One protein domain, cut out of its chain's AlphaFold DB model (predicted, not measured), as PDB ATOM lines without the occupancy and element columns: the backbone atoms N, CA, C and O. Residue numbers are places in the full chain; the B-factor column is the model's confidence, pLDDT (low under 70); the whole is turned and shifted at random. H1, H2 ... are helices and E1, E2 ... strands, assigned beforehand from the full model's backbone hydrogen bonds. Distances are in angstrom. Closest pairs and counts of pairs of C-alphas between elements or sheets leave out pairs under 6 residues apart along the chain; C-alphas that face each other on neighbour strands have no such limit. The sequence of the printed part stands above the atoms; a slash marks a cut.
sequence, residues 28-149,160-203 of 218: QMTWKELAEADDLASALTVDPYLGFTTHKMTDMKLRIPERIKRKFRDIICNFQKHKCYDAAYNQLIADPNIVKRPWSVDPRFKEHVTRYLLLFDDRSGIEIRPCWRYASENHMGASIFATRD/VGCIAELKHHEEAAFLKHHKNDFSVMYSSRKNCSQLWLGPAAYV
ATOM      1  N   GLN A  28     -28.376 -30.875 -21.768       94.18
ATOM      2  CA  GLN A  28     -28.460 -32.351 -21.737       94.18
ATOM      3  C   GLN A  28     -28.893 -32.989 -23.078       94.18
ATOM      4  O   GLN A  28     -29.534 -34.040 -23.116       94.18
ATOM      5  N   MET A  29     -28.570 -32.333 -24.191       96.29
ATOM      6  CA  MET A  29     -28.765 -32.862 -25.543       96.29
ATOM      7  C   MET A  29     -27.415 -33.334 -26.081       96.29
ATOM      8  O   MET A  29     -26.377 -32.746 -25.777       96.29
ATOM      9  N   THR A  30     -27.421 -34.373 -26.904       95.78
ATOM     10  CA  THR A  30     -26.291 -34.703 -27.780       95.78
ATOM     11  C   THR A  30     -26.025 -33.558 -28.765       95.78
ATOM     12  O   THR A  30     -26.884 -32.697 -28.970       95.78
ATOM     13  N   TRP A  31     -24.861 -33.542 -29.426       94.36
ATOM     14  CA  TRP A  31     -24.580 -32.532 -30.457       94.36
ATOM     15  C   TRP A  31     -25.617 -32.555 -31.587       94.36
ATOM     16  O   TRP A  31     -25.990 -31.503 -32.097       94.36
ATOM     17  N   LYS A  32     -26.126 -33.745 -31.938       95.09
ATOM     18  CA  LYS A  32     -27.110 -33.919 -33.007       95.09
ATOM     19  C   LYS A  32     -28.481 -33.395 -32.602       95.09
ATOM     20  O   LYS A  32     -29.093 -32.650 -33.357       95.09
ATOM     21  N   GLU A  33     -28.935 -33.745 -31.401       96.54
ATOM     22  CA  GLU A  33     -30.171 -33.194 -30.843       96.54
ATOM     23  C   GLU A  33     -30.078 -31.667 -30.708       96.54
ATOM     24  O   GLU A  33     -31.022 -30.978 -31.074       96.54
ATOM     25  N   LEU A  34     -28.941 -31.124 -30.252       97.24
ATOM     26  CA  LEU A  34     -28.744 -29.675 -30.173       97.24
ATOM     27  C   LEU A  34     -28.817 -29.023 -31.560       97.24
ATOM     28  O   LEU A  34     -29.506 -28.021 -31.706       97.24
ATOM     29  N   ALA A  35     -28.160 -29.593 -32.574       96.41
ATOM     30  CA  ALA A  35     -28.203 -29.088 -33.946       96.41
ATOM     31  C   ALA A  35     -29.630 -29.081 -34.526       96.41
ATOM     32  O   ALA A  35     -30.063 -28.090 -35.108       96.41
ATOM     33  N   GLU A  36     -30.383 -30.168 -34.339       96.52
ATOM     34  CA  GLU A  36     -31.772 -30.273 -34.803       96.52
ATOM     35  C   GLU A  36     -32.714 -29.323 -34.039       96.52
ATOM     36  O   GLU A  36     -33.575 -28.679 -34.646       96.52
ATOM     37  N   ALA A  37     -32.536 -29.204 -32.720       97.51
ATOM     38  CA  ALA A  37     -33.287 -28.276 -31.878       97.51
ATOM     39  C   ALA A  37     -33.016 -26.815 -32.259       97.51
ATOM     40  O   ALA A  37     -33.943 -26.007 -32.267       97.51
ATOM     41  N   ASP A  38     -31.770 -26.469 -32.574       98.03
ATOM     42  CA  ASP A  38     -31.363 -25.113 -32.947       98.03
ATOM     43  C   ASP A  38     -31.926 -24.683 -34.304       98.03
ATOM     44  O   ASP A  38     -32.524 -23.608 -34.434       98.03
ATOM     45  N   ASP A  39     -31.833 -25.573 -35.293       97.49
ATOM     46  CA  ASP A  39     -32.411 -25.367 -36.619       97.49
ATOM     47  C   ASP A  39     -33.919 -25.134 -36.531       97.49
ATOM     48  O   ASP A  39     -34.444 -24.188 -37.124       97.49
ATOM     49  N   LEU A  40     -34.619 -25.964 -35.751       97.95
ATOM     50  CA  LEU A  40     -36.057 -25.827 -35.564       97.95
ATOM     51  C   LEU A  40     -36.401 -24.564 -34.766       97.95
ATOM     52  O   LEU A  40     -37.289 -23.817 -35.169       97.95
ATOM     53  N   ALA A  41     -35.705 -24.280 -33.663       98.33
ATOM     54  CA  ALA A  41     -35.980 -23.106 -32.839       98.33
ATOM     55  C   ALA A  41     -35.778 -21.800 -33.621       98.33
ATOM     56  O   ALA A  41     -36.655 -20.931 -33.588       98.33
ATOM     57  N   SER A  42     -34.685 -21.672 -34.378       97.94
ATOM     58  CA  SER A  42     -34.441 -20.505 -35.235       97.94
ATOM     59  C   SER A  42     -35.468 -20.393 -36.371       97.94
ATOM     60  O   SER A  42     -35.987 -19.301 -36.605       97.94
ATOM     61  N   ALA A  43     -35.867 -21.511 -36.991       97.99
ATOM     62  CA  ALA A  43     -36.902 -21.542 -38.031       97.99
ATOM     63  C   ALA A  43     -38.304 -21.136 -37.531       97.99
ATOM     64  O   ALA A  43     -39.111 -20.611 -38.302       97.99
ATOM     65  N   LEU A  44     -38.605 -21.372 -36.251       98.45
ATOM     66  CA  LEU A  44     -39.856 -20.958 -35.607       98.45
ATOM     67  C   LEU A  44     -39.823 -19.502 -35.118       98.45
ATOM     68  O   LEU A  44     -40.880 -18.897 -34.954       98.45
ATOM     69  N   THR A  45     -38.640 -18.941 -34.856       98.62
ATOM     70  CA  THR A  45     -38.497 -17.662 -34.139       98.62
ATOM     71  C   THR A  45     -37.784 -16.592 -34.965       98.62
ATOM     72  O   THR A  45     -38.416 -15.644 -35.430       98.62
ATOM     73  N   VAL A  46     -36.474 -16.734 -35.162       98.49
ATOM     74  CA  VAL A  46     -35.602 -15.746 -35.808       98.49
ATOM     75  C   VAL A  46     -35.923 -15.600 -37.288       98.49
ATOM     76  O   VAL A  46     -36.130 -14.479 -37.748       98.49
ATOM     77  N   ASP A  47     -36.029 -16.710 -38.017       97.65
ATOM     78  CA  ASP A  47     -36.272 -16.704 -39.462       97.65
ATOM     79  C   ASP A  47     -37.548 -15.923 -39.844       97.65
ATOM     80  O   ASP A  47     -37.474 -14.995 -40.655       97.65
ATOM     81  N   PRO A  48     -38.738 -16.226 -39.274       97.78
ATOM     82  CA  PRO A  48     -39.957 -15.490 -39.601       97.78
ATOM     83  C   PRO A  48     -39.938 -14.041 -39.098       97.78
ATOM     84  O   PRO A  48     -40.610 -13.193 -39.687       97.78
ATOM     85  N   TYR A  49     -39.184 -13.736 -38.037       98.29
ATOM     86  CA  TYR A  49     -39.028 -12.364 -37.556       98.29
ATOM     87  C   TYR A  49     -38.176 -11.516 -38.509       98.29
ATOM     88  O   TYR A  49     -38.573 -10.401 -38.856       98.29
ATOM     89  N   LEU A  50     -37.032 -12.045 -38.955       97.68
ATOM     90  CA  LEU A  50     -36.097 -11.350 -39.843       97.68
ATOM     91  C   LEU A  50     -36.510 -11.393 -41.320       97.68
ATOM     92  O   LEU A  50     -36.088 -10.536 -42.095       97.68
ATOM     93  N   GLY A  51     -37.344 -12.356 -41.714       96.45
ATOM     94  CA  GLY A  51     -37.848 -12.495 -43.082       96.45
ATOM     95  C   GLY A  51     -36.928 -13.275 -44.028       96.45
ATOM     96  O   GLY A  51     -37.191 -13.316 -45.227       96.45
ATOM     97  N   PHE A  52     -35.880 -13.918 -43.514       95.12
ATOM     98  CA  PHE A  52     -34.991 -14.808 -44.265       95.12
ATOM     99  C   PHE A  52     -34.538 -15.970 -43.378       95.12
ATOM    100  O   PHE A  52     -34.662 -15.913 -42.159       95.12
ATOM    101  N   THR A  53     -34.033 -17.039 -43.991       94.41
ATOM    102  CA  THR A  53     -33.494 -18.186 -43.252       94.41
ATOM    103  C   THR A  53     -32.081 -17.880 -42.779       94.41
ATOM    104  O   THR A  53     -31.205 -17.637 -43.608       94.41
ATOM    105  N   THR A  54     -31.858 -17.890 -41.465       94.89
ATOM    106  CA  THR A  54     -30.514 -17.780 -40.882       94.89
ATOM    107  C   THR A  54     -29.744 -19.094 -41.008       94.89
ATOM    108  O   THR A  54     -30.289 -20.085 -41.502       94.89
ATOM    109  N   HIS A  55     -28.492 -19.118 -40.541       93.22
ATOM    110  CA  HIS A  55     -27.656 -20.318 -40.513       93.22
ATOM    111  C   HIS A  55     -28.406 -21.549 -39.970       93.22
ATOM    112  O   HIS A  55     -29.245 -21.440 -39.072       93.22
ATOM    113  N   LYS A  56     -28.121 -22.715 -40.560       94.37
ATOM    114  CA  LYS A  56     -28.669 -24.015 -40.162       94.37
ATOM    115  C   LYS A  56     -27.547 -25.047 -40.135       94.37
ATOM    116  O   LYS A  56     -26.693 -25.060 -41.021       94.37
ATOM    117  N   MET A  57     -27.548 -25.896 -39.120       93.40
ATOM    118  CA  MET A  57     -26.545 -26.931 -38.893       93.40
ATOM    119  C   MET A  57     -26.800 -28.192 -39.705       93.40
ATOM    120  O   MET A  57     -25.860 -28.880 -40.111       93.40
ATOM    121  N   THR A  58     -28.067 -28.526 -39.917       92.34
ATOM    122  CA  THR A  58     -28.490 -29.749 -40.590       92.34
ATOM    123  C   THR A  58     -28.960 -29.458 -42.011       92.34
ATOM    124  O   THR A  58     -29.265 -28.325 -42.387       92.34
ATOM    125  N   ASP A  59     -29.081 -30.508 -42.825       86.56
ATOM    126  CA  ASP A  59     -29.811 -30.447 -44.095       86.56
ATOM    127  C   ASP A  59     -31.333 -30.448 -43.821       86.56
ATOM    128  O   ASP A  59     -32.058 -31.352 -44.249       86.56
ATOM    129  N   MET A  60     -31.814 -29.467 -43.042       82.46
ATOM    130  CA  MET A  60     -33.191 -29.380 -42.550       82.46
ATOM    131  C   MET A  60     -34.181 -29.396 -43.723       82.46
ATOM    132  O   MET A  60     -34.374 -28.407 -44.427       82.46
ATOM    133  N   LYS A  61     -34.869 -30.527 -43.910       80.08
ATOM    134  CA  LYS A  61     -35.850 -30.724 -44.998       80.08
ATOM    135  C   LYS A  61     -37.214 -30.081 -44.721       80.08
ATOM    136  O   LYS A  61     -38.136 -30.213 -45.525       80.08
ATOM    137  N   LEU A  62     -37.371 -29.427 -43.571       85.41
ATOM    138  CA  LEU A  62     -38.626 -28.824 -43.149       85.41
ATOM    139  C   LEU A  62     -38.952 -27.608 -44.024       85.41
ATOM    140  O   LEU A  62     -38.354 -26.542 -43.903       85.41
ATOM    141  N   ARG A  63     -39.960 -27.757 -44.886       89.26
ATOM    142  CA  ARG A  63     -40.507 -26.653 -45.674       89.26
ATOM    143  C   ARG A  63     -41.681 -26.019 -44.935       89.26
ATOM    144  O   ARG A  63     -42.778 -26.568 -44.929       89.26
ATOM    145  N   ILE A  64     -41.464 -24.836 -44.364       93.95
ATOM    146  CA  ILE A  64     -42.516 -24.049 -43.704       93.95
ATOM    147  C   ILE A  64     -43.219 -23.169 -44.755       93.95
ATOM    148  O   ILE A  64     -42.563 -22.306 -45.349       93.95
ATOM    149  N   PRO A  65     -44.531 -23.345 -45.010       94.79
ATOM    150  CA  PRO A  65     -45.267 -22.500 -45.950       94.79
ATOM    151  C   PRO A  65     -45.300 -21.032 -45.511       94.79
ATOM    152  O   PRO A  65     -45.388 -20.740 -44.320       94.79
ATOM    153  N   GLU A  66     -45.351 -20.103 -46.468       95.34
ATOM    154  CA  GLU A  66     -45.314 -18.655 -46.198       95.34
ATOM    155  C   GLU A  66     -46.428 -18.182 -45.248       95.34
ATOM    156  O   GLU A  66     -46.220 -17.360 -44.356       95.34
ATOM    157  N   ARG A  67     -47.622 -18.775 -45.365       96.61
ATOM    158  CA  ARG A  67     -48.737 -18.516 -44.443       96.61
ATOM    159  C   ARG A  67     -48.387 -18.868 -42.994       96.61
ATOM    160  O   ARG A  67     -48.823 -18.174 -42.083       96.61
ATOM    161  N   ILE A  68     -47.634 -19.944 -42.779       96.97
ATOM    162  CA  ILE A  68     -47.213 -20.381 -41.445       96.97
ATOM    163  C   ILE A  68     -46.069 -19.503 -40.928       96.97
ATOM    164  O   ILE A  68     -46.128 -19.078 -39.779       96.97
ATOM    165  N   LYS A  69     -45.107 -19.116 -41.780       97.23
ATOM    166  CA  LYS A  69     -44.070 -18.133 -41.410       97.23
ATOM    167  C   LYS A  69     -44.679 -16.822 -40.908       97.23
ATOM    168  O   LYS A  69     -44.268 -16.307 -39.873       97.23
ATOM    169  N   ARG A  70     -45.723 -16.326 -41.583       97.78
ATOM    170  CA  ARG A  70     -46.472 -15.135 -41.148       97.78
ATOM    171  C   ARG A  70     -47.105 -15.313 -39.770       97.78
ATOM    172  O   ARG A  70     -46.964 -14.432 -38.933       97.78
ATOM    173  N   LYS A  71     -47.721 -16.471 -39.508       98.22
ATOM    174  CA  LYS A  71     -48.255 -16.791 -38.174       98.22
ATOM    175  C   LYS A  71     -47.163 -16.782 -37.106       98.22
ATOM    176  O   LYS A  71     -47.381 -16.218 -36.041       98.22
ATOM    177  N   PHE A  72     -45.998 -17.371 -37.376       98.60
ATOM    178  CA  PHE A  72     -44.873 -17.330 -36.438       98.60
ATOM    179  C   PHE A  72     -44.402 -15.901 -36.178       98.60
ATOM    180  O   PHE A  72     -44.240 -15.519 -35.021       98.60
ATOM    181  N   ARG A  73     -44.297 -15.068 -37.219       98.60
ATOM    182  CA  ARG A  73     -43.999 -13.640 -37.059       98.60
ATOM    183  C   ARG A  73     -45.024 -12.940 -36.164       98.60
ATOM    184  O   ARG A  73     -44.633 -12.203 -35.265       98.60
ATOM    185  N   ASP A  74     -46.315 -13.196 -36.370       98.60
ATOM    186  CA  ASP A  74     -47.384 -12.611 -35.554       98.60
ATOM    187  C   ASP A  74     -47.295 -13.067 -34.088       98.60
ATOM    188  O   ASP A  74     -47.481 -12.252 -33.181       98.60
ATOM    189  N   ILE A  75     -46.943 -14.333 -33.835       98.80
ATOM    190  CA  ILE A  75     -46.692 -14.859 -32.484       98.80
ATOM    191  C   ILE A  75     -45.528 -14.114 -31.825       98.80
ATOM    192  O   ILE A  75     -45.676 -13.659 -30.692       98.80
ATOM    193  N   ILE A  76     -44.403 -13.921 -32.525       98.62
ATOM    194  CA  ILE A  76     -43.256 -13.166 -31.995       98.62
ATOM    195  C   ILE A  76     -43.639 -11.704 -31.726       98.62
ATOM    196  O   ILE A  76     -43.378 -11.191 -30.638       98.62
ATOM    197  N   CYS A  77     -44.326 -11.033 -32.654       98.24
ATOM    198  CA  CYS A  77     -44.785  -9.653 -32.459       98.24
ATOM    199  C   CYS A  77     -45.786  -9.513 -31.298       98.24
ATOM    200  O   CYS A  77     -45.777  -8.504 -30.591       98.24
ATOM    201  N   ASN A  78     -46.649 -10.504 -31.071       98.27
ATOM    202  CA  ASN A  78     -47.546 -10.517 -29.916       98.27
ATOM    203  C   ASN A  78     -46.785 -10.806 -28.619       98.27
ATOM    204  O   ASN A  78     -47.023 -10.123 -27.619       98.27
ATOM    205  N   PHE A  79     -45.817 -11.724 -28.647       98.33
ATOM    206  CA  PHE A  79     -44.923 -11.995 -27.524       98.33
ATOM    207  C   PHE A  79     -44.193 -10.731 -27.068       98.33
ATOM    208  O   PHE A  79     -44.136 -10.470 -25.867       98.33
ATOM    209  N   GLN A  80     -43.755  -9.877 -27.999       97.44
ATOM    210  CA  GLN A  80     -43.165  -8.574 -27.672       97.44
ATOM    211  C   GLN A  80     -44.095  -7.669 -26.847       97.44
ATOM    212  O   GLN A  80     -43.597  -6.803 -26.132       97.44
ATOM    213  N   LYS A  81     -45.418  -7.861 -26.892       96.49
ATOM    214  CA  LYS A  81     -46.389  -7.093 -26.096       96.49
ATOM    215  C   LYS A  81     -46.662  -7.750 -24.746       96.49
ATOM    216  O   LYS A  81     -46.560  -7.099 -23.714       96.49
ATOM    217  N   HIS A  82     -47.014  -9.037 -24.745       96.03
ATOM    218  CA  HIS A  82     -47.496  -9.713 -23.536       96.03
ATOM    219  C   HIS A  82     -46.386 -10.365 -22.693       96.03
ATOM    220  O   HIS A  82     -46.624 -10.669 -21.527       96.03
ATOM    221  N   LYS A  83     -45.194 -10.602 -23.259       97.50
ATOM    222  CA  LYS A  83     -44.009 -11.204 -22.607       97.50
ATOM    223  C   LYS A  83     -44.225 -12.572 -21.947       97.50
ATOM    224  O   LYS A  83     -43.472 -12.972 -21.071       97.50
ATOM    225  N   CYS A  84     -45.260 -13.297 -22.355       97.41
ATOM    226  CA  CYS A  84     -45.616 -14.594 -21.774       97.41
ATOM    227  C   CYS A  84     -44.934 -15.709 -22.572       97.41
ATOM    228  O   CYS A  84     -45.386 -16.047 -23.668       97.41
ATOM    229  N   TYR A  85     -43.840 -16.239 -22.026       97.78
ATOM    230  CA  TYR A  85     -42.999 -17.248 -22.679       97.78
ATOM    231  C   TYR A  85     -43.763 -18.542 -22.954       97.78
ATOM    232  O   TYR A  85     -43.721 -19.036 -24.077       97.78
ATOM    233  N   ASP A  86     -44.531 -19.041 -21.983       97.28
ATOM    234  CA  ASP A  86     -45.330 -20.259 -22.157       97.28
ATOM    235  C   ASP A  86     -46.385 -20.107 -23.253       97.28
ATOM    236  O   ASP A  86     -46.540 -20.986 -24.097       97.28
ATOM    237  N   ALA A  87     -47.084 -18.968 -23.286       98.01
ATOM    238  CA  ALA A  87     -48.085 -18.711 -24.315       98.01
ATOM    239  C   ALA A  87     -47.458 -18.634 -25.715       98.01
ATOM    240  O   ALA A  87     -48.046 -19.138 -26.671       98.01
ATOM    241  N   ALA A  88     -46.281 -18.015 -25.846       98.62
ATOM    242  CA  ALA A  88     -45.560 -17.956 -27.113       98.62
ATOM    243  C   ALA A  88     -45.064 -19.346 -27.534       98.62
ATOM    244  O   ALA A  88     -45.347 -19.776 -28.649       98.62
ATOM    245  N   TYR A  89     -44.412 -20.078 -26.626       98.55
ATOM    246  CA  TYR A  89     -43.938 -21.441 -26.865       98.55
ATOM    247  C   TYR A  89     -45.069 -22.356 -27.340       98.55
ATOM    248  O   TYR A  89     -44.969 -22.940 -28.417       98.55
ATOM    249  N   ASN A  90     -46.181 -22.408 -26.597       98.34
ATOM    250  CA  ASN A  90     -47.324 -23.263 -26.922       98.34
ATOM    251  C   ASN A  90     -47.919 -22.947 -28.303       98.34
ATOM    252  O   ASN A  90     -48.334 -23.861 -29.007       98.34
ATOM    253  N   GLN A  91     -47.937 -21.674 -28.714       98.48
ATOM    254  CA  GLN A  91     -48.395 -21.282 -30.051       98.48
ATOM    255  C   GLN A  91     -47.400 -21.670 -31.154       98.48
ATOM    256  O   GLN A  91     -47.827 -22.088 -32.231       98.48
ATOM    257  N   LEU A  92     -46.091 -21.556 -30.903       98.42
ATOM    258  CA  LEU A  92     -45.050 -21.921 -31.871       98.42
ATOM    259  C   LEU A  92     -45.044 -23.426 -32.170       98.42
ATOM    260  O   LEU A  92     -44.858 -23.818 -33.320       98.42
ATOM    261  N   ILE A  93     -45.290 -24.264 -31.160       97.80
ATOM    262  CA  ILE A  93     -45.291 -25.728 -31.310       97.80
ATOM    263  C   ILE A  93     -46.658 -26.324 -31.680       97.80
ATOM    264  O   ILE A  93     -46.780 -27.541 -31.794       97.80
ATOM    265  N   ALA A  94     -47.690 -25.494 -31.858       97.08
ATOM    266  CA  ALA A  94     -49.074 -25.953 -31.997       97.08
ATOM    267  C   ALA A  94     -49.356 -26.750 -33.283       97.08
ATOM    268  O   ALA A  94     -50.336 -27.489 -33.330       97.08
ATOM    269  N   ASP A  95     -48.548 -26.582 -34.336       96.09
ATOM    270  CA  ASP A  95     -48.741 -27.288 -35.607       96.09
ATOM    271  C   ASP A  95     -47.905 -28.586 -35.650       96.09
ATOM    272  O   ASP A  95     -46.694 -28.520 -35.899       96.09
ATOM    273  N   PRO A  96     -48.519 -29.778 -35.485       95.01
ATOM    274  CA  PRO A  96     -47.806 -31.060 -35.493       95.01
ATOM    275  C   PRO A  96     -47.231 -31.428 -36.872       95.01
ATOM    276  O   PRO A  96     -46.433 -32.367 -37.008       95.01
ATOM    277  N   ASN A  97     -47.610 -30.708 -37.933       94.12
ATOM    278  CA  ASN A  97     -46.971 -30.868 -39.235       94.12
ATOM    279  C   ASN A  97     -45.579 -30.234 -39.260       94.12
ATOM    280  O   ASN A  97     -44.716 -30.756 -39.967       94.12
ATOM    281  N   ILE A  98     -45.363 -29.185 -38.461       96.21
ATOM    282  CA  ILE A  98     -44.102 -28.448 -38.355       96.21
ATOM    283  C   ILE A  98     -43.259 -28.976 -37.192       96.21
ATOM    284  O   ILE A  98     -42.134 -29.419 -37.410       96.21
ATOM    285  N   VAL A  99     -43.809 -28.987 -35.975       96.56
ATOM    286  CA  VAL A  99     -43.111 -29.458 -34.771       96.56
ATOM    287  C   VAL A  99     -43.596 -30.859 -34.434       96.56
ATOM    288  O   VAL A  99     -44.716 -31.064 -33.972       96.56
ATOM    289  N   LYS A 100     -42.752 -31.858 -34.700       95.20
ATOM    290  CA  LYS A 100     -43.099 -33.264 -34.465       95.20
ATOM    291  C   LYS A 100     -43.147 -33.587 -32.976       95.20
ATOM    292  O   LYS A 100     -42.460 -32.966 -32.167       95.20
ATOM    293  N   ARG A 101     -43.925 -34.622 -32.645       94.83
ATOM    294  CA  ARG A 101     -44.215 -35.033 -31.265       94.83
ATOM    295  C   ARG A 101     -42.979 -35.173 -30.366       94.83
ATOM    296  O   ARG A 101     -43.081 -34.694 -29.245       94.83
ATOM    297  N   PRO A 102     -41.843 -35.765 -30.796       95.53
ATOM    298  CA  PRO A 102     -40.658 -35.843 -29.941       95.53
ATOM    299  C   PRO A 102     -40.206 -34.469 -29.442       95.53
ATOM    300  O   PRO A 102     -39.987 -34.314 -28.252       95.53
ATOM    301  N   TRP A 103     -40.188 -33.458 -30.314       96.56
ATOM    302  CA  TRP A 103     -39.805 -32.097 -29.947       96.56
ATOM    303  C   TRP A 103     -40.891 -31.352 -29.171       96.56
ATOM    304  O   TRP A 103     -40.582 -30.639 -28.222       96.56
ATOM    305  N   SER A 104     -42.168 -31.526 -29.525       95.84
ATOM    306  CA  SER A 104     -43.258 -30.757 -28.906       95.84
ATOM    307  C   SER A 104     -43.439 -31.040 -27.408       95.84
ATOM    308  O   SER A 104     -43.986 -30.200 -26.697       95.84
ATOM    309  N   VAL A 105     -43.021 -32.219 -26.932       96.49
ATOM    310  CA  VAL A 105     -43.106 -32.611 -25.512       96.49
ATOM    311  C   VAL A 105     -41.752 -32.636 -24.797       96.49
ATOM    312  O   VAL A 105     -41.721 -32.920 -23.603       96.49
ATOM    313  N   ASP A 106     -40.645 -32.352 -25.492       97.60
ATOM    314  CA  ASP A 106     -39.309 -32.379 -24.891       97.60
ATOM    315  C   ASP A 106     -39.044 -31.081 -24.101       97.60
ATOM    316  O   ASP A 106     -38.996 -29.993 -24.690       97.60
ATOM    317  N   PRO A 107     -38.839 -31.148 -22.770       97.35
ATOM    318  CA  PRO A 107     -38.536 -29.963 -21.972       97.35
ATOM    319  C   PRO A 107     -37.223 -29.280 -22.387       97.35
ATOM    320  O   PRO A 107     -37.136 -28.054 -22.310       97.35
ATOM    321  N   ARG A 108     -36.232 -30.025 -22.900       97.87
ATOM    322  CA  ARG A 108     -34.949 -29.473 -23.375       97.87
ATOM    323  C   ARG A 108     -35.166 -28.553 -24.577       97.87
ATOM    324  O   ARG A 108     -34.542 -27.496 -24.679       97.87
ATOM    325  N   PHE A 109     -36.105 -28.912 -25.456       98.27
ATOM    326  CA  PHE A 109     -36.494 -28.081 -26.594       98.27
ATOM    327  C   PHE A 109     -37.260 -26.832 -26.160       98.27
ATOM    328  O   PHE A 109     -36.985 -25.741 -26.662       98.27
ATOM    329  N   LYS A 110     -38.155 -26.952 -25.171       98.01
ATOM    330  CA  LYS A 110     -38.827 -25.792 -24.568       98.01
ATOM    331  C   LYS A 110     -37.831 -24.781 -24.011       98.01
ATOM    332  O   LYS A 110     -37.964 -23.581 -24.270       98.01
ATOM    333  N   GLU A 111     -36.826 -25.243 -23.277       97.69
ATOM    334  CA  GLU A 111     -35.755 -24.377 -22.780       97.69
ATOM    335  C   GLU A 111     -34.985 -23.718 -23.928       97.69
ATOM    336  O   GLU A 111     -34.720 -22.517 -23.877       97.69
ATOM    337  N   HIS A 112     -34.685 -24.464 -24.996       98.39
ATOM    338  CA  HIS A 112     -33.969 -23.926 -26.155       98.39
ATOM    339  C   HIS A 112     -34.757 -22.832 -26.878       98.39
ATOM    340  O   HIS A 112     -34.231 -21.743 -27.106       98.39
ATOM    341  N   VAL A 113     -36.049 -23.047 -27.137       98.54
ATOM    342  CA  VAL A 113     -36.933 -22.011 -27.701       98.54
ATOM    343  C   VAL A 113     -37.049 -20.811 -26.754       98.54
ATOM    344  O   VAL A 113     -37.060 -19.667 -27.207       98.54
ATOM    345  N   THR A 114     -37.071 -21.038 -25.439       98.26
ATOM    346  CA  THR A 114     -37.094 -19.958 -24.438       98.26
ATOM    347  C   THR A 114     -35.848 -19.072 -24.524       98.26
ATOM    348  O   THR A 114     -35.975 -17.849 -24.433       98.26
ATOM    349  N   ARG A 115     -34.661 -19.648 -24.781       98.20
ATOM    350  CA  ARG A 115     -33.433 -18.871 -25.044       98.20
ATOM    351  C   ARG A 115     -33.611 -17.957 -26.259       98.20
ATOM    352  O   ARG A 115     -33.290 -16.778 -26.177       98.20
ATOM    353  N   TYR A 116     -34.183 -18.460 -27.353       98.76
ATOM    354  CA  TYR A 116     -34.480 -17.650 -28.542       98.76
ATOM    355  C   TYR A 116     -35.509 -16.549 -28.291       98.76
ATOM    356  O   TYR A 116     -35.338 -15.437 -28.785       98.76
ATOM    357  N   LEU A 117     -36.551 -16.816 -27.499       98.67
ATOM    358  CA  LEU A 117     -37.568 -15.812 -27.179       98.67
ATOM    359  C   LEU A 117     -36.976 -14.576 -26.479       98.67
ATOM    360  O   LEU A 117     -37.471 -13.471 -26.692       98.67
ATOM    361  N   LEU A 118     -35.880 -14.719 -25.723       98.24
ATOM    362  CA  LEU A 118     -35.196 -13.586 -25.082       98.24
ATOM    363  C   LEU A 118     -34.659 -12.551 -26.078       98.24
ATOM    364  O   LEU A 118     -34.591 -11.376 -25.724       98.24
ATOM    365  N   LEU A 119     -34.368 -12.938 -27.328       98.45
ATOM    366  CA  LEU A 119     -33.974 -12.003 -28.394       98.45
ATOM    367  C   LEU A 119     -35.067 -10.972 -28.717       98.45
ATOM    368  O   LEU A 119     -34.774  -9.924 -29.294       98.45
ATOM    369  N   PHE A 120     -36.321 -11.271 -28.363       98.46
ATOM    370  CA  PHE A 120     -37.490 -10.436 -28.639       98.46
ATOM    371  C   PHE A 120     -38.104  -9.839 -27.362       98.46
ATOM    372  O   PHE A 120     -39.058  -9.065 -27.430       98.46
ATOM    373  N   ASP A 121     -37.576 -10.161 -26.184       97.75
ATOM    374  CA  ASP A 121     -37.950  -9.488 -24.945       97.75
ATOM    375  C   ASP A 121     -37.061  -8.254 -24.766       97.75
ATOM    376  O   ASP A 121     -35.861  -8.371 -24.553       97.75
ATOM    377  N   ASP A 122     -37.627  -7.050 -24.840       96.65
ATOM    378  CA  ASP A 122     -36.877  -5.790 -24.736       96.65
ATOM    379  C   ASP A 122     -36.239  -5.583 -23.357       96.65
ATOM    380  O   ASP A 122     -35.275  -4.829 -23.220       96.65
ATOM    381  N   ARG A 123     -36.719  -6.307 -22.345       96.28
ATOM    382  CA  ARG A 123     -36.124  -6.340 -21.008       96.28
ATOM    383  C   ARG A 123     -34.801  -7.111 -20.977       96.28
ATOM    384  O   ARG A 123     -34.050  -6.968 -20.017       96.28
ATOM    385  N   SER A 124     -34.494  -7.899 -22.014       96.84
ATOM    386  CA  SER A 124     -33.231  -8.636 -22.138       96.84
ATOM    387  C   SER A 124     -32.011  -7.723 -22.280       96.84
ATOM    388  O   SER A 124     -30.897  -8.153 -21.990       96.84
ATOM    389  N   GLY A 125     -32.205  -6.473 -22.719       97.27
ATOM    390  CA  GLY A 125     -31.120  -5.535 -23.001       97.27
ATOM    391  C   GLY A 125     -30.371  -5.809 -24.312       97.27
ATOM    392  O   GLY A 125     -29.347  -5.165 -24.564       97.27
ATOM    393  N   ILE A 126     -30.884  -6.720 -25.145       97.89
ATOM    394  CA  ILE A 126     -30.372  -7.040 -26.480       97.89
ATOM    395  C   ILE A 126     -31.500  -7.088 -27.519       97.89
ATOM    396  O   ILE A 126     -32.681  -7.080 -27.179       97.89
ATOM    397  N   GLU A 127     -31.128  -7.120 -28.792       97.89
ATOM    398  CA  GLU A 127     -32.008  -7.436 -29.917       97.89
ATOM    399  C   GLU A 127     -31.207  -8.082 -31.054       97.89
ATOM    400  O   GLU A 127     -30.009  -7.827 -31.202       97.89
ATOM    401  N   ILE A 128     -31.877  -8.887 -31.878       98.58
ATOM    402  CA  ILE A 128     -31.318  -9.442 -33.116       98.58
ATOM    403  C   ILE A 128     -31.766  -8.614 -34.326       98.58
ATOM    404  O   ILE A 128     -32.927  -8.211 -34.418       98.58
ATOM    405  N   ARG A 129     -30.856  -8.360 -35.271       98.07
ATOM    406  CA  ARG A 129     -31.135  -7.622 -36.516       98.07
ATOM    407  C   ARG A 129     -30.458  -8.277 -37.724       98.07
ATOM    408  O   ARG A 129     -29.465  -8.976 -37.526       98.07
ATOM    409  N   PRO A 130     -30.929  -8.019 -38.960       97.88
ATOM    410  CA  PRO A 130     -30.222  -8.442 -40.166       97.88
ATOM    411  C   PRO A 130     -28.807  -7.853 -40.237       97.88
ATOM    412  O   PRO A 130     -28.581  -6.710 -39.828       97.88
ATOM    413  N   CYS A 131     -27.879  -8.623 -40.795       96.99
ATOM    414  CA  CYS A 131     -26.504  -8.227 -41.063       96.99
ATOM    415  C   CYS A 131     -26.128  -8.609 -42.490       96.99
ATOM    416  O   CYS A 131     -26.304  -9.746 -42.907       96.99
ATOM    417  N   TRP A 132     -25.589  -7.649 -43.234       96.03
ATOM    418  CA  TRP A 132     -25.199  -7.842 -44.634       96.03
ATOM    419  C   TRP A 132     -23.690  -7.663 -44.835       96.03
ATOM    420  O   TRP A 132     -23.212  -7.470 -45.951       96.03
ATOM    421  N   ARG A 133     -22.922  -7.659 -43.736       96.69
ATOM    422  CA  ARG A 133     -21.505  -7.278 -43.741       96.69
ATOM    423  C   ARG A 133     -20.601  -8.381 -44.284       96.69
ATOM    424  O   ARG A 133     -19.651  -8.066 -44.996       96.69
ATOM    425  N   TYR A 134     -20.845  -9.637 -43.919       93.14
ATOM    426  CA  TYR A 134     -19.880 -10.711 -44.142       93.14
ATOM    427  C   TYR A 134     -20.168 -11.448 -45.460       93.14
ATOM    428  O   TYR A 134     -21.264 -11.950 -45.696       93.14
ATOM    429  N   ALA A 135     -19.167 -11.515 -46.342       91.37
ATOM    430  CA  ALA A 135     -19.295 -12.198 -47.632       91.37
ATOM    431  C   ALA A 135     -19.397 -13.728 -47.481       91.37
ATOM    432  O   ALA A 135     -20.048 -14.385 -48.286       91.37
ATOM    433  N   SER A 136     -18.806 -14.290 -46.420       86.80
ATOM    434  CA  SER A 136     -18.828 -15.728 -46.114       86.80
ATOM    435  C   SER A 136     -20.230 -16.290 -45.860       86.80
ATOM    436  O   SER A 136     -20.439 -17.487 -46.000       86.80
ATOM    437  N   GLU A 137     -21.194 -15.437 -45.514       87.41
ATOM    438  CA  GLU A 137     -22.611 -15.781 -45.319       87.41
ATOM    439  C   GLU A 137     -23.499 -15.241 -46.456       87.41
ATOM    440  O   GLU A 137     -24.695 -15.017 -46.273       87.41
ATOM    441  N   ASN A 138     -22.921 -14.985 -47.637       90.05
ATOM    442  CA  ASN A 138     -23.609 -14.405 -48.798       90.05
ATOM    443  C   ASN A 138     -24.329 -13.081 -48.489       90.05
ATOM    444  O   ASN A 138     -25.394 -12.810 -49.043       90.05
ATOM    445  N   HIS A 139     -23.769 -12.264 -47.588       92.44
ATOM    446  CA  HIS A 139     -24.379 -11.010 -47.137       92.44
ATOM    447  C   HIS A 139     -25.798 -11.183 -46.565       92.44
ATOM    448  O   HIS A 139     -26.604 -10.258 -46.641       92.44
ATOM    449  N   MET A 140     -26.116 -12.352 -46.000       92.71
ATOM    450  CA  MET A 140     -27.423 -12.667 -45.416       92.71
ATOM    451  C   MET A 140     -27.276 -13.309 -44.033       92.71
ATOM    452  O   MET A 140     -27.654 -14.459 -43.810       92.71
ATOM    453  N   GLY A 141     -26.733 -12.543 -43.095       94.54
ATOM    454  CA  GLY A 141     -26.586 -12.930 -41.699       94.54
ATOM    455  C   GLY A 141     -27.494 -12.169 -40.753       94.54
ATOM    456  O   GLY A 141     -28.354 -11.373 -41.137       94.54
ATOM    457  N   ALA A 142     -27.254 -12.378 -39.465       97.50
ATOM    458  CA  ALA A 142     -27.883 -11.623 -38.394       97.50
ATOM    459  C   ALA A 142     -26.857 -11.272 -37.316       97.50
ATOM    460  O   ALA A 142     -25.761 -11.820 -37.272       97.50
ATOM    461  N   SER A 143     -27.179 -10.295 -36.475       97.71
ATOM    462  CA  SER A 143     -26.258  -9.792 -35.458       97.71
ATOM    463  C   SER A 143     -26.985  -9.318 -34.217       97.71
ATOM    464  O   SER A 143     -28.099  -8.790 -34.298       97.71
ATOM    465  N   ILE A 144     -26.323  -9.481 -33.076       98.27
ATOM    466  CA  ILE A 144     -26.812  -9.024 -31.777       98.27
ATOM    467  C   ILE A 144     -26.403  -7.570 -31.529       98.27
ATOM    468  O   ILE A 144     -25.245  -7.192 -31.696       98.27
ATOM    469  N   PHE A 145     -27.361  -6.757 -31.090       98.05
ATOM    470  CA  PHE A 145     -27.162  -5.365 -30.699       98.05
ATOM    471  C   PHE A 145     -27.633  -5.145 -29.265       98.05
ATOM    472  O   PHE A 145     -28.654  -5.686 -28.849       98.05
ATOM    473  N   ALA A 146     -26.924  -4.301 -28.515       97.99
ATOM    474  CA  ALA A 146     -27.391  -3.842 -27.214       97.99
ATOM    475  C   ALA A 146     -28.569  -2.861 -27.368       97.99
ATOM    476  O   ALA A 146     -28.551  -1.979 -28.231       97.99
ATOM    477  N   THR A 147     -29.574  -2.986 -26.501       97.74
ATOM    478  CA  THR A 147     -30.724  -2.061 -26.422       97.74
ATOM    479  C   THR A 147     -30.680  -1.143 -25.201       97.74
ATOM    480  O   THR A 147     -31.561  -0.294 -25.040       97.74
ATOM    481  N   ARG A 148     -29.649  -1.301 -24.367       97.00
ATOM    482  CA  ARG A 148     -29.317  -0.481 -23.200       97.00
ATOM    483  C   ARG A 148     -27.801  -0.404 -23.028       97.00
ATOM    484  O   ARG A 148     -27.078  -1.207 -23.616       97.00
ATOM    485  N   ASP A 149     -27.349   0.507 -22.180       97.50
ATOM    486  CA  ASP A 149     -25.947   0.559 -21.780       97.50
ATOM    487  C   ASP A 149     -25.604  -0.614 -20.853       97.50
ATOM    488  O   ASP A 149     -26.385  -0.994 -19.976       97.50
ATOM    489  N   VAL A 160     -27.575 -16.342 -24.189       95.95
ATOM    490  CA  VAL A 160     -27.062 -17.671 -23.848       95.95
ATOM    491  C   VAL A 160     -26.737 -18.461 -25.108       95.95
ATOM    492  O   VAL A 160     -27.507 -18.458 -26.067       95.95
ATOM    493  N   GLY A 161     -25.601 -19.155 -25.079       94.95
ATOM    494  CA  GLY A 161     -25.271 -20.223 -26.015       94.95
ATOM    495  C   GLY A 161     -25.290 -21.582 -25.320       94.95
ATOM    496  O   GLY A 161     -25.077 -21.677 -24.109       94.95
ATOM    497  N   CYS A 162     -25.540 -22.627 -26.098       96.71
ATOM    498  CA  CYS A 162     -25.421 -24.025 -25.709       96.71
ATOM    499  C   CYS A 162     -24.204 -24.632 -26.402       96.71
ATOM    500  O   CYS A 162     -23.912 -24.292 -27.549       96.71
ATOM    501  N   ILE A 163     -23.495 -25.514 -25.700       94.89
ATOM    502  CA  ILE A 163     -22.243 -26.096 -26.179       94.89
ATOM    503  C   ILE A 163     -22.370 -27.609 -26.159       94.89
ATOM    504  O   ILE A 163     -22.546 -28.191 -25.091       94.89
ATOM    505  N   ALA A 164     -22.199 -28.233 -27.319       94.78
ATOM    506  CA  ALA A 164     -22.072 -29.679 -27.431       94.78
ATOM    507  C   ALA A 164     -20.690 -30.058 -27.966       94.78
ATOM    508  O   ALA A 164     -20.148 -29.404 -28.852       94.78
ATOM    509  N   GLU A 165     -20.113 -31.123 -27.424       93.24
ATOM    510  CA  GLU A 165     -18.829 -31.650 -27.885       93.24
ATOM    511  C   GLU A 165     -19.034 -32.615 -29.049       93.24
ATOM    512  O   GLU A 165     -19.954 -33.436 -29.026       93.24
ATOM    513  N   LEU A 166     -18.151 -32.525 -30.042       92.48
ATOM    514  CA  LEU A 166     -18.055 -33.464 -31.149       92.48
ATOM    515  C   LEU A 166     -16.778 -34.280 -30.996       92.48
ATOM    516  O   LEU A 166     -15.673 -33.743 -30.869       92.48
ATOM    517  N   LYS A 167     -16.919 -35.601 -31.058       91.11
ATOM    518  CA  LYS A 167     -15.787 -36.506 -31.244       91.11
ATOM    519  C   LYS A 167     -15.232 -36.317 -32.651       91.11
ATOM    520  O   LYS A 167     -15.960 -35.980 -33.579       91.11
ATOM    521  N   HIS A 168     -13.959 -36.645 -32.839       89.44
ATOM    522  CA  HIS A 168     -13.276 -36.450 -34.120       89.44
ATOM    523  C   HIS A 168     -13.986 -37.119 -35.317       89.44
ATOM    524  O   HIS A 168     -14.100 -36.529 -36.385       89.44
ATOM    525  N   HIS A 169     -14.535 -38.327 -35.129       92.43
ATOM    526  CA  HIS A 169     -15.304 -39.007 -36.180       92.43
ATOM    527  C   HIS A 169     -16.676 -38.361 -36.446       92.43
ATOM    528  O   HIS A 169     -17.189 -38.467 -37.555       92.43
ATOM    529  N   GLU A 170     -17.275 -37.711 -35.444       93.19
ATOM    530  CA  GLU A 170     -18.546 -36.992 -35.585       93.19
ATOM    531  C   GLU A 170     -18.321 -35.685 -36.340       93.19
ATOM    532  O   GLU A 170     -19.042 -35.406 -37.292       93.19
ATOM    533  N   GLU A 171     -17.271 -34.939 -35.980       89.55
ATOM    534  CA  GLU A 171     -16.802 -33.763 -36.717       89.55
ATOM    535  C   GLU A 171     -16.577 -34.094 -38.195       89.55
ATOM    536  O   GLU A 171     -17.202 -33.474 -39.053       89.55
ATOM    537  N   ALA A 172     -15.774 -35.122 -38.492       90.19
ATOM    538  CA  ALA A 172     -15.452 -35.506 -39.866       90.19
ATOM    539  C   ALA A 172     -16.681 -35.946 -40.686       90.19
ATOM    540  O   ALA A 172     -16.707 -35.772 -41.904       90.19
ATOM    541  N   ALA A 173     -17.694 -36.532 -40.041       91.95
ATOM    542  CA  ALA A 173     -18.898 -37.010 -40.718       91.95
ATOM    543  C   ALA A 173     -19.979 -35.927 -40.883       91.95
ATOM    544  O   ALA A 173     -20.789 -36.003 -41.811       91.95
ATOM    545  N   PHE A 174     -20.040 -34.956 -39.971       92.04
ATOM    546  CA  PHE A 174     -21.140 -33.997 -39.883       92.04
ATOM    547  C   PHE A 174     -20.784 -32.601 -40.393       92.04
ATOM    548  O   PHE A 174     -21.605 -31.970 -41.069       92.04
ATOM    549  N   LEU A 175     -19.588 -32.109 -40.062       91.40
ATOM    550  CA  LEU A 175     -19.177 -30.756 -40.402       91.40
ATOM    551  C   LEU A 175     -18.678 -30.711 -41.848       91.40
ATOM    552  O   LEU A 175     -17.819 -31.473 -42.282       91.40
ATOM    553  N   LYS A 176     -19.271 -29.803 -42.613       90.08
ATOM    554  CA  LYS A 176     -18.968 -29.507 -44.006       90.08
ATOM    555  C   LYS A 176     -18.400 -28.097 -44.043       90.08
ATOM    556  O   LYS A 176     -19.091 -27.141 -43.683       90.08
ATOM    557  N   HIS A 177     -17.155 -28.002 -44.495       86.05
ATOM    558  CA  HIS A 177     -16.425 -26.744 -44.581       86.05
ATOM    559  C   HIS A 177     -17.230 -25.689 -45.357       86.05
ATOM    560  O   HIS A 177     -17.765 -25.991 -46.428       86.05
ATOM    561  N   HIS A 178     -17.309 -24.466 -44.828       82.53
ATOM    562  CA  HIS A 178     -18.095 -23.348 -45.381       82.53
ATOM    563  C   HIS A 178     -19.609 -23.589 -45.494       82.53
ATOM    564  O   HIS A 178     -20.279 -22.942 -46.304       82.53
ATOM    565  N   LYS A 179     -20.174 -24.514 -44.713       86.61
ATOM    566  CA  LYS A 179     -21.619 -24.783 -44.729       86.61
ATOM    567  C   LYS A 179     -22.236 -24.751 -43.338       86.61
ATOM    568  O   LYS A 179     -23.173 -23.990 -43.118       86.61
ATOM    569  N   ASN A 180     -21.750 -25.587 -42.427       86.61
ATOM    570  CA  ASN A 180     -22.287 -25.726 -41.068       86.61
ATOM    571  C   ASN A 180     -21.187 -25.687 -39.992       86.61
ATOM    572  O   ASN A 180     -21.374 -26.184 -38.890       86.61
ATOM    573  N   ASP A 181     -20.044 -25.084 -40.309       86.34
ATOM    574  CA  ASP A 181     -18.899 -24.850 -39.423       86.34
ATOM    575  C   ASP A 181     -18.837 -23.399 -38.896       86.34
ATOM    576  O   ASP A 181     -17.828 -22.974 -38.339       86.34
ATOM    577  N   PHE A 182     -19.928 -22.634 -39.032       84.36
ATOM    578  CA  PHE A 182     -19.999 -21.205 -38.690       84.36
ATOM    579  C   PHE A 182     -19.831 -20.900 -37.191       84.36
ATOM    580  O   PHE A 182     -19.465 -19.783 -36.833       84.36
ATOM    581  N   SER A 183     -20.100 -21.870 -36.317       87.70
ATOM    582  CA  SER A 183     -20.019 -21.717 -34.860       87.70
ATOM    583  C   SER A 183     -19.333 -22.907 -34.185       87.70
ATOM    584  O   SER A 183     -19.751 -23.402 -33.135       87.70
ATOM    585  N   VAL A 184     -18.246 -23.382 -34.795       87.72
ATOM    586  CA  VAL A 184     -17.403 -24.441 -34.234       87.72
ATOM    587  C   VAL A 184     -16.144 -23.822 -33.633       87.72
ATOM    588  O   VAL A 184     -15.460 -23.028 -34.275       87.72
ATOM    589  N   MET A 185     -15.822 -24.192 -32.394       87.83
ATOM    590  CA  MET A 185     -14.572 -23.814 -31.737       87.83
ATOM    591  C   MET A 185     -13.823 -25.051 -31.265       87.83
ATOM    592  O   MET A 185     -14.418 -25.972 -30.711       87.83
ATOM    593  N   TYR A 186     -12.504 -25.062 -31.438       86.17
ATOM    594  CA  TYR A 186     -11.671 -26.146 -30.937       86.17
ATOM    595  C   TYR A 186     -11.280 -25.901 -29.477       86.17
ATOM    596  O   TYR A 186     -10.764 -24.839 -29.127       86.17
ATOM    597  N   SER A 187     -11.499 -26.891 -28.612       86.60
ATOM    598  CA  SER A 187     -11.076 -26.832 -27.215       86.60
ATOM    599  C   SER A 187      -9.765 -27.582 -27.020       86.60
ATOM    600  O   SER A 187      -9.764 -28.807 -26.919       86.60
ATOM    601  N   SER A 188      -8.652 -26.865 -26.847       84.99
ATOM    602  CA  SER A 188      -7.360 -27.498 -26.530       84.99
ATOM    603  C   SER A 188      -7.390 -28.252 -25.199       84.99
ATOM    604  O   SER A 188      -6.749 -29.287 -25.058       84.99
ATOM    605  N   ARG A 189      -8.175 -27.772 -24.221       86.71
ATOM    606  CA  ARG A 189      -8.320 -28.433 -22.914       86.71
ATOM    607  C   ARG A 189      -8.994 -29.800 -23.029       86.71
ATOM    608  O   ARG A 189      -8.640 -30.707 -22.283       86.71
ATOM    609  N   LYS A 190      -9.997 -29.923 -23.901       85.59
ATOM    610  CA  LYS A 190     -10.759 -31.168 -24.087       85.59
ATOM    611  C   LYS A 190     -10.281 -31.993 -25.280       85.59
ATOM    612  O   LYS A 190     -10.733 -33.118 -25.450       85.59
ATOM    613  N   ASN A 191      -9.358 -31.446 -26.072       88.22
ATOM    614  CA  ASN A 191      -8.845 -32.042 -27.299       88.22
ATOM    615  C   ASN A 191      -9.976 -32.453 -28.264       88.22
ATOM    616  O   ASN A 191      -9.938 -33.522 -28.871       88.22
ATOM    617  N   CYS A 192     -11.021 -31.624 -28.352       89.29
ATOM    618  CA  CYS A 192     -12.201 -31.883 -29.172       89.29
ATOM    619  C   CYS A 192     -12.822 -30.587 -29.701       89.29
ATOM    620  O   CYS A 192     -12.639 -29.502 -29.137       89.29
ATOM    621  N   SER A 193     -13.580 -30.727 -30.785       91.59
ATOM    622  CA  SER A 193     -14.378 -29.646 -31.348       91.59
ATOM    623  C   SER A 193     -15.651 -29.445 -30.536       91.59
ATOM    624  O   SER A 193     -16.272 -30.389 -30.045       91.59
ATOM    625  N   GLN A 194     -16.041 -28.190 -30.378       92.80
ATOM    626  CA  GLN A 194     -17.236 -27.769 -29.670       92.80
ATOM    627  C   GLN A 194     -18.141 -27.033 -30.642       92.80
ATOM    628  O   GLN A 194     -17.714 -26.084 -31.298       92.80
ATOM    629  N   LEU A 195     -19.394 -27.453 -30.703       93.24
ATOM    630  CA  LEU A 195     -20.450 -26.791 -31.441       93.24
ATOM    631  C   LEU A 195     -21.178 -25.816 -30.522       93.24
ATOM    632  O   LEU A 195     -21.680 -26.209 -29.468       93.24
ATOM    633  N   TRP A 196     -21.220 -24.556 -30.940       94.90
ATOM    634  CA  TRP A 196     -21.801 -23.449 -30.196       94.90
ATOM    635  C   TRP A 196     -23.086 -22.992 -30.870       94.90
ATOM    636  O   TRP A 196     -23.060 -22.487 -31.985       94.90
ATOM    637  N   LEU A 197     -24.219 -23.170 -30.203       97.11
ATOM    638  CA  LEU A 197     -25.539 -22.900 -30.774       97.11
ATOM    639  C   LEU A 197     -26.409 -22.069 -29.834       97.11
ATOM    640  O   LEU A 197     -26.012 -21.744 -28.713       97.11
ATOM    641  N   GLY A 198     -27.601 -21.700 -30.287       97.43
ATOM    642  CA  GLY A 198     -28.511 -20.796 -29.600       97.43
ATOM    643  C   GLY A 198     -28.233 -19.313 -29.885       97.43
ATOM    644  O   GLY A 198     -27.404 -18.966 -30.727       97.43
ATOM    645  N   PRO A 199     -28.911 -18.400 -29.165       97.67
ATOM    646  CA  PRO A 199     -28.813 -16.951 -29.372       97.67
ATOM    647  C   PRO A 199     -27.392 -16.381 -29.444       97.67
ATOM    648  O   PRO A 199     -27.132 -15.490 -30.252       97.67
ATOM    649  N   ALA A 200     -26.464 -16.881 -28.621       96.53
ATOM    650  CA  ALA A 200     -25.087 -16.383 -28.611       96.53
ATOM    651  C   ALA A 200     -24.307 -16.693 -29.905       96.53
ATOM    652  O   ALA A 200     -23.334 -15.999 -30.185       96.53
ATOM    653  N   ALA A 201     -24.745 -17.657 -30.725       96.37
ATOM    654  CA  ALA A 201     -24.129 -17.957 -32.023       96.37
ATOM    655  C   ALA A 201     -24.344 -16.849 -33.078       96.37
ATOM    656  O   ALA A 201     -23.724 -16.875 -34.134       96.37
ATOM    657  N   TYR A 202     -25.193 -15.852 -32.793       96.83
ATOM    658  CA  TYR A 202     -25.383 -14.651 -33.622       96.83
ATOM    659  C   TYR A 202     -24.474 -13.476 -33.221       96.83
ATOM    660  O   TYR A 202     -24.608 -12.369 -33.751       96.83
ATOM    661  N   VAL A 203     -23.586 -13.663 -32.239       96.72
ATOM    662  CA  VAL A 203     -22.572 -12.662 -31.889       96.72
ATOM    663  C   VAL A 203     -21.433 -12.761 -32.896       96.72
ATOM    664  O   VAL A 203     -20.762 -13.785 -32.979       96.72
TER     665      VAL A 203
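AT A GLANCE: This is residues 28 to 149 and 160 to 203 of the 218 residues of the protein "Suppressor of variegation 4-20-related" of Schistosoma mansoni (UniProt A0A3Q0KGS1). A small three-stranded sheet, E3 E5 E4, with helices H1 and H7 over one face, makes one end of the domain, and the helical hairpin H3 H4 makes the other. Between them stands H6, which H1 reaches from the sheet; the strand hairpin E1 E2 packs on one end of H6, and short H5 sits by the other end. The printed part has 166 residues, with eight named helices and five named strands in the order H1 H2 H3 H4 H5 H6 E1 E2 E3 H7 E4 E5 H8; both sheets are antiparallel and the class is mixed. The whole is compact, with a radius of gyration of the C-alphas of 15.8 A and spans of 45 by 39 by 27 A.

IN THESE COORDINATES: Find C-alpha 162 at (-25.421, -24.025, -25.709), where E3, residues 162 to 166, begins. E5 is residues 192 to 197, 16.2 A long, and E4 is 184 to 187. Go back to C-alpha 31 at (-24.580, -32.532, -30.457): from there H1 runs 19.8 A to residue 44. H7 is 168 to 174, H2 46 to 50, H3 66 to 82, 24.5 A long, H4 85 to 92, H5 101 to 104, and H6 107 to 120, 20.7 A long. E1 is 126 to 131, E2 141 to 146, 17.1 A long, and H8 199 to 202, ending at (-25.383, -14.651, -33.622).

HOW THE PARTS SIT: Look first at inner strand E5: N 164 and O 195 of E3 and E5 are 3.0 A apart, and N 185 and O 194 of E4 and E5 2.9 A. H1 is on this sheet at a height of 10.2 A, and H7 is on the same face at 9.2 A, in two layers. E3, H7 and E4 form a split strand-helix-strand unit, E5 between the strands, with a right-handed crossover. H8 only grazes the sheet with residues 199 to 201. The hub is H6: it touches H1 at Val 113 and Ala 41, C-alphas 5.3 A apart, at a steep tilt of 45 degrees, the same way. It touches H4 at Thr 114 and Tyr 85, 6.7 A between C-alphas, about perpendicular at 79 degrees. H3 and H4, a helical hairpin, touch at a shallow tilt of 11 degrees, opposite ways, closest at C-alphas Phe 79 and Ala 88, 6.0 A. H2 touches H3, closest at C-alphas Pro 48 and Arg 73, 5.1 A. H5 is close to but not clearly touching H6, with C-alphas Trp 103 and Phe 109 6.2 A apart. In the hairpin E1 and E2, N 129 and O 143 are 3.0 A apart. Every O i to N i+4 pair is within hydrogen-bond range in H1, H2, H4 and H7, against 12 of 13 in H3 and 8 of 10 in H6; H5 and H8 are too short for such a pair.

THE WHOLE: The two C-alphas farthest apart, of Arg 67 and Arg 189, are 46.9 A apart. Residues 150 to 159 are not printed, and C-alphas 149 and 160 stand 18.4 A apart across the cut. The link from H2 to H3, residues 51 to 65, is long. The mean pLDDT of the printed part is 94.9, and no printed residue is under 70.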